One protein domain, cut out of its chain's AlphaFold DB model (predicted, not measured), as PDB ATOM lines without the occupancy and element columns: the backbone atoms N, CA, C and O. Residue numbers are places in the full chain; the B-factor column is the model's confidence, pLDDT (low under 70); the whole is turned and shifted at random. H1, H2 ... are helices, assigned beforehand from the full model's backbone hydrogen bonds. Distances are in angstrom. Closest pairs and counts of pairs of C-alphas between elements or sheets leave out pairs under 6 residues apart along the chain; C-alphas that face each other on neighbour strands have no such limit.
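Overview. This is residues 214 to 261 of the 351 residues of an uncharacterized protein of Geobacter sp. Red88 (UniProt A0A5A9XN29). The shape is a helical hairpin, H1 then H2, whose helices meet over only part of their length, with a stretch without named elements, residues 246 to 261, folding back along H2 towards the link. There residues 259 to 260 pair with residues 231 to 232, parallel. The printed part has 48 residues, with two named helices and no named strand, and its class is all helix. It is compact, with a radius of gyration of the C-alphas of 10.3 A, and spans 30 by 20 by 16 A.

Along the chain. H1, residues 214 to 227, begins at C-alpha 214 (113.198, 93.467, 163.600) and is 19.9 A long. H2, residues 233 to 245, is 18.3 A long and ends at C-alpha 245 (117.545, 86.661, 155.797).

Arrangement. H1 touches H2 with residues 214 to 217 alone; the closest C-alphas, of Ile 217 and Gln 235, are 6.5 A apart. They run opposite ways at a shallow tilt of 26 degrees. In H1 and H2 every O i to N i+4 pair is within hydrogen-bond range.

Size, cuts and confidence. The C-alphas farthest apart, of Leu 227 and Leu 245, are 30.0 A apart. The printed part has no cut, and the link from H1 to H2 is tight. Mean pLDDT of the printed part is 88.5; residue 261 is under 70.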
ATOM      1  N   TYR A 214     114.174  92.582 164.245       97.38
ATOM      2  CA  TYR A 214     113.198  93.467 163.600       97.38
ATOM      3  C   TYR A 214     112.344  94.222 164.621       97.38
ATOM      4  O   TYR A 214     112.207  95.442 164.531       97.38
ATOM      5  N   LYS A 215     111.835  93.525 165.644       95.38
ATOM      6  CA  LYS A 215     111.095  94.160 166.737       95.38
ATOM      7  C   LYS A 215     111.929  95.231 167.449       95.38
ATOM      8  O   LYS A 215     111.406  96.310 167.700       95.38
ATOM      9  N   SER A 216     113.205  94.966 167.733       91.81
ATOM     10  CA  SER A 216     114.110  95.952 168.344       91.81
ATOM     11  C   SER A 216     114.270  97.204 167.464       91.81
ATOM     12  O   SER A 216     114.189  98.325 167.972       91.81
ATOM     13  N   ILE A 217     114.395  97.036 166.140       92.06
ATOM     14  CA  ILE A 217     114.430  98.162 165.194       92.06
ATOM     15  C   ILE A 217     113.109  98.939 165.232       92.06
ATOM     16  O   ILE A 217     113.132 100.163 165.333       92.06
ATOM     17  N   MET A 218     111.959  98.258 165.196       94.50
ATOM     18  CA  MET A 218     110.646  98.920 165.216       94.50
ATOM     19  C   MET A 218     110.383  99.666 166.524       94.50
ATOM     20  O   MET A 218     109.911 100.801 166.485       94.50
ATOM     21  N   ASP A 219     110.743  99.078 167.666       88.19
ATOM     22  CA  ASP A 219     110.633  99.731 168.972       88.19
ATOM     23  C   ASP A 219     111.492 101.013 169.003       88.19
ATOM     24  O   ASP A 219     111.043 102.059 169.477       88.19
ATOM     25  N   SER A 220     112.700 100.975 168.423       85.69
ATOM     26  CA  SER A 220     113.566 102.154 168.295       85.69
ATOM     27  C   SER A 220     113.006 103.209 167.330       85.69
ATOM     28  O   SER A 220     113.065 104.400 167.631       85.69
ATOM     29  N   VAL A 221     112.430 102.801 166.196       89.00
ATOM     30  CA  VAL A 221     111.787 103.713 165.233       89.00
ATOM     31  C   VAL A 221     110.584 104.416 165.864       89.00
ATOM     32  O   VAL A 221     110.455 105.635 165.739       89.00
ATOM     33  N   GLN A 222     109.734 103.676 166.578       88.56
ATOM     34  CA  GLN A 222     108.578 104.233 167.279       88.56
ATOM     35  C   GLN A 222     109.013 105.251 168.339       88.56
ATOM     36  O   GLN A 222     108.430 106.335 168.441       88.56
ATOM     37  N   GLU A 223     110.054 104.930 169.106       83.12
ATOM     38  CA  GLU A 223     110.610 105.850 170.092       83.12
ATOM     39  C   GLU A 223     111.175 107.110 169.427       83.12
ATOM     40  O   GLU A 223     110.900 108.225 169.878       83.12
ATOM     41  N   SER A 224     111.863 106.960 168.292       81.94
ATOM     42  CA  SER A 224     112.365 108.096 167.522       81.94
ATOM     43  C   SER A 224     111.250 109.012 167.025       81.94
ATOM     44  O   SER A 224     111.334 110.231 167.163       81.94
ATOM     45  N   GLN A 225     110.148 108.454 166.524       86.44
ATOM     46  CA  GLN A 225     108.978 109.243 166.136       86.44
ATOM     47  C   GLN A 225     108.370 109.988 167.332       86.44
ATOM     48  O   GLN A 225     108.059 111.179 167.225       86.44
ATOM     49  N   ARG A 226     108.240 109.317 168.484       80.69
ATOM     50  CA  ARG A 226     107.701 109.903 169.723       80.69
ATOM     51  C   ARG A 226     108.551 111.075 170.213       80.69
ATOM     52  O   ARG A 226     108.008 112.109 170.601       80.69
ATOM     53  N   LEU A 227     109.872 110.921 170.168       77.00
ATOM     54  CA  LEU A 227     110.843 111.935 170.580       77.00
ATOM     55  C   LEU A 227     111.161 112.958 169.481       77.00
ATOM     56  O   LEU A 227     111.892 113.916 169.732       77.00
ATOM     57  N   LYS A 228     110.597 112.790 168.276       81.56
ATOM     58  CA  LYS A 228     110.919 113.576 167.074       81.56
ATOM     59  C   LYS A 228     112.419 113.565 166.753       81.56
ATOM     60  O   LYS A 228     112.966 114.556 166.264       81.56
ATOM     61  N   THR A 229     113.083 112.450 167.028       77.38
ATOM     62  CA  THR A 229     114.475 112.199 166.660       77.38
ATOM     63  C   THR A 229     114.541 111.463 165.320       77.38
ATOM     64  O   THR A 229     113.598 110.765 164.941       77.38
ATOM     65  N   PRO A 230     115.622 111.652 164.545       76.62
ATOM     66  CA  PRO A 230     115.766 110.993 163.254       76.62
ATOM     67  C   PRO A 230     115.949 109.478 163.398       76.62
ATOM     68  O   PRO A 230     116.529 109.007 164.376       76.62
ATOM     69  N   VAL A 231     115.505 108.739 162.383       82.88
ATOM     70  CA  VAL A 231     115.843 107.322 162.190       82.88
ATOM     71  C   VAL A 231     117.133 107.231 161.380       82.88
ATOM     72  O   VAL A 231     117.342 108.007 160.441       82.88
ATOM     73  N   TYR A 232     118.012 106.303 161.746       81.88
ATOM     74  CA  TYR A 232     119.353 106.221 161.170       81.88
ATOM     75  C   TYR A 232     119.426 105.230 160.007       81.88
ATOM     76  O   TYR A 232     118.804 104.171 160.033       81.88
ATOM     77  N   LYS A 233     120.260 105.540 159.005       82.50
ATOM     78  CA  LYS A 233     120.558 104.639 157.876       82.50
ATOM     79  C   LYS A 233     120.993 103.234 158.286       82.50
ATOM     80  O   LYS A 233     120.674 102.289 157.576       82.50
ATOM     81  N   THR A 234     121.704 103.090 159.402       81.25
ATOM     82  CA  THR A 234     122.128 101.779 159.919       81.25
ATOM     83  C   THR A 234     120.933 100.872 160.193       81.25
ATOM     84  O   THR A 234     120.955  99.711 159.814       81.25
ATOM     85  N   GLN A 235     119.843 101.424 160.725       85.12
ATOM     86  CA  GLN A 235     118.601 100.686 160.967       85.12
ATOM     87  C   GLN A 235     117.931 100.251 159.660       85.12
ATOM     88  O   GLN A 235     117.351  99.174 159.591       85.12
ATOM     89  N   VAL A 236     118.028 101.073 158.612       89.69
ATOM     90  CA  VAL A 236     117.512 100.744 157.274       89.69
ATOM     91  C   VAL A 236     118.364  99.659 156.612       89.69
ATOM     92  O   VAL A 236     117.822  98.738 156.011       89.69
ATOM     93  N   ALA A 237     119.690  99.729 156.755       89.25
ATOM     94  CA  ALA A 237     120.604  98.705 156.258       89.25
ATOM     95  C   ALA A 237     120.386  97.359 156.970       89.25
ATOM     96  O   ALA A 237     120.299  96.326 156.307       89.25
ATOM     97  N   ASP A 238     120.228  97.378 158.296       92.00
ATOM     98  CA  ASP A 238     119.901  96.185 159.078       92.00
ATOM     99  C   ASP A 238     118.533  95.619 158.686       92.00
ATOM    100  O   ASP A 238     118.380  94.404 158.596       92.00
ATOM    101  N   LEU A 239     117.544  96.473 158.399       95.12
ATOM    102  CA  LEU A 239     116.228  96.037 157.935       95.12
ATOM    103  C   LEU A 239     116.296  95.342 156.566       95.12
ATOM    104  O   LEU A 239     115.711  94.274 156.393       95.12
ATOM    105  N   ALA A 240     117.061  95.893 155.622       94.88
ATOM    106  CA  ALA A 240     117.291  95.256 154.328       94.88
ATOM    107  C   ALA A 240     118.001  93.898 154.488       94.88
ATOM    108  O   ALA A 240     117.570  92.899 153.912       94.88
ATOM    109  N   ALA A 241     119.034  93.828 155.335       95.62
ATOM    110  CA  ALA A 241     119.738  92.580 155.631       95.62
ATOM    111  C   ALA A 241     118.843  91.547 156.345       95.62
ATOM    112  O   ALA A 241     118.954  90.344 156.092       95.62
ATOM    113  N   LEU A 242     117.925  91.998 157.207       97.50
ATOM    114  CA  LEU A 242     116.904  91.149 157.823       97.50
ATOM    115  C   LEU A 242     115.917  90.610 156.793       97.50
ATOM    116  O   LEU A 242     115.581  89.436 156.878       97.50
ATOM    117  N   HIS A 243     115.490  91.413 155.819       97.75
ATOM    118  CA  HIS A 243     114.612  90.953 154.743       97.75
ATOM    119  C   HIS A 243     115.281  89.898 153.853       97.75
ATOM    120  O   HIS A 243     114.658  88.898 153.498       97.75
ATOM    121  N   GLU A 244     116.566  90.073 153.527       97.06
ATOM    122  CA  GLU A 244     117.336  89.055 152.798       97.06
ATOM    123  C   GLU A 244     117.445  87.736 153.576       97.06
ATOM    124  O   GLU A 244     117.530  86.660 152.982       97.06
ATOM    125  N   LEU A 245     117.481  87.816 154.908       96.31
ATOM    126  CA  LEU A 245     117.545  86.661 155.797       96.31
ATOM    127  C   LEU A 245     116.175  85.992 155.989       96.31
ATOM    128  O   LEU A 245     116.095  84.769 156.032       96.31
ATOM    129  N   ASP A 246     115.120  86.792 156.120       97.44
ATOM    130  CA  ASP A 246     113.745  86.399 156.414       97.44
ATOM    131  C   ASP A 246     112.787  87.298 155.619       97.44
ATOM    132  O   ASP A 246     112.470  88.422 156.013       97.44
ATOM    133  N   SER A 247     112.290  86.774 154.497       96.94
ATOM    134  CA  SER A 247     111.457  87.525 153.552       96.94
ATOM    135  C   SER A 247     110.087  87.937 154.101       96.94
ATOM    136  O   SER A 247     109.376  88.700 153.447       96.94
ATOM    137  N   SER A 248     109.703  87.459 155.292       97.38
ATOM    138  CA  SER A 248     108.494  87.918 155.985       97.38
ATOM    139  C   SER A 248     108.661  89.290 156.651       97.38
ATOM    140  O   SER A 248     107.664  89.948 156.951       97.38
ATOM    141  N   ILE A 249     109.901  89.740 156.868       97.69
ATOM    142  CA  ILE A 249     110.224  91.068 157.404       97.69
ATOM    143  C   ILE A 249     110.186  92.082 156.253       97.69
ATOM    144  O   ILE A 249     110.758  91.795 155.208       97.69
ATOM    145  N   PRO A 250     109.554  93.262 156.381       96.38
ATOM    146  CA  PRO A 250     109.593  94.284 155.331       96.38
ATOM    147  C   PRO A 250     111.026  94.746 155.021       96.38
ATOM    148  O   PRO A 250     111.806  94.961 155.940       96.38
ATOM    149  N   ALA A 251     111.358  94.946 153.742       93.06
ATOM    150  CA  ALA A 251     112.686  95.417 153.319       93.06
ATOM    151  C   ALA A 251     112.955  96.892 153.658       93.06
ATOM    152  O   ALA A 251     114.105  97.309 153.772       93.06
ATOM    153  N   GLU A 252     111.892  97.682 153.797       92.31
ATOM    154  CA  GLU A 252     111.955  99.131 153.947       92.31
ATOM    155  C   GLU A 252     111.029  99.602 155.072       92.31
ATOM    156  O   GLU A 252     110.018  98.969 155.396       92.31
ATOM    157  N   LEU A 253     111.388 100.738 155.668       90.62
ATOM    158  CA  LEU A 253     110.510 101.477 156.564       90.62
ATOM    159  C   LEU A 253     109.439 102.216 155.756       90.62
ATOM    160  O   LEU A 253     109.607 102.472 154.564       90.62
ATOM    161  N   ASP A 254     108.356 102.615 156.418       87.75
ATOM    162  CA  ASP A 254     107.364 103.500 155.808       87.75
ATOM    163  C   ASP A 254     108.049 104.777 155.284       87.75
ATOM    164  O   ASP A 254     108.752 105.470 156.022       87.75
ATOM    165  N   SER A 255     107.826 105.091 154.005       84.31
ATOM    166  CA  SER A 255     108.394 106.255 153.310       84.31
ATOM    167  C   SER A 255     108.104 107.610 153.977       84.31
ATOM    168  O   SER A 255     108.793 108.592 153.709       84.31
ATOM    169  N   SER A 256     107.096 107.680 154.853       86.94
ATOM    170  CA  SER A 256     106.784 108.867 155.656       86.94
ATOM    171  C   SER A 256     107.764 109.109 156.812       86.94
ATOM    172  O   SER A 256     107.763 110.194 157.402       86.94
ATOM    173  N   ILE A 257     108.609 108.131 157.145       85.31
ATOM    174  CA  ILE A 257     109.573 108.220 158.240       85.31
ATOM    175  C   ILE A 257     110.830 108.944 157.741       85.31
ATOM    176  O   ILE A 257     111.497 108.456 156.830       85.31
ATOM    177  N   PRO A 258     111.204 110.095 158.332       83.12
ATOM    178  CA  PRO A 258     112.403 110.810 157.922       83.12
ATOM    179  C   PRO A 258     113.657 110.012 158.308       83.12
ATOM    180  O   PRO A 258     114.017 109.917 159.485       83.12
ATOM    181  N   ILE A 259     114.333 109.468 157.296       85.62
ATOM    182  CA  ILE A 259     115.627 108.796 157.428       85.62
ATOM    183  C   ILE A 259     116.729 109.847 157.288       85.62
ATOM    184  O   ILE A 259     116.705 110.660 156.362       85.62
ATOM    185  N   LYS A 260     117.707 109.840 158.199       80.56
ATOM    186  CA  LYS A 260     118.926 110.639 158.047       80.56
ATOM    187  C   LYS A 260     120.093 109.793 157.564       80.56
ATOM    188  O   LYS A 260     120.352 108.697 158.069       80.56
ATOM    189  N   ASP A 261     120.795 110.371 156.595       65.62
ATOM    190  CA  ASP A 261     122.018 109.875 155.988       65.62
ATOM    191  C   ASP A 261     123.157 109.885 156.995       65.62
ATOM    192  O   ASP A 261     123.950 110.819 157.020       65.62
TER     193      ASP A 261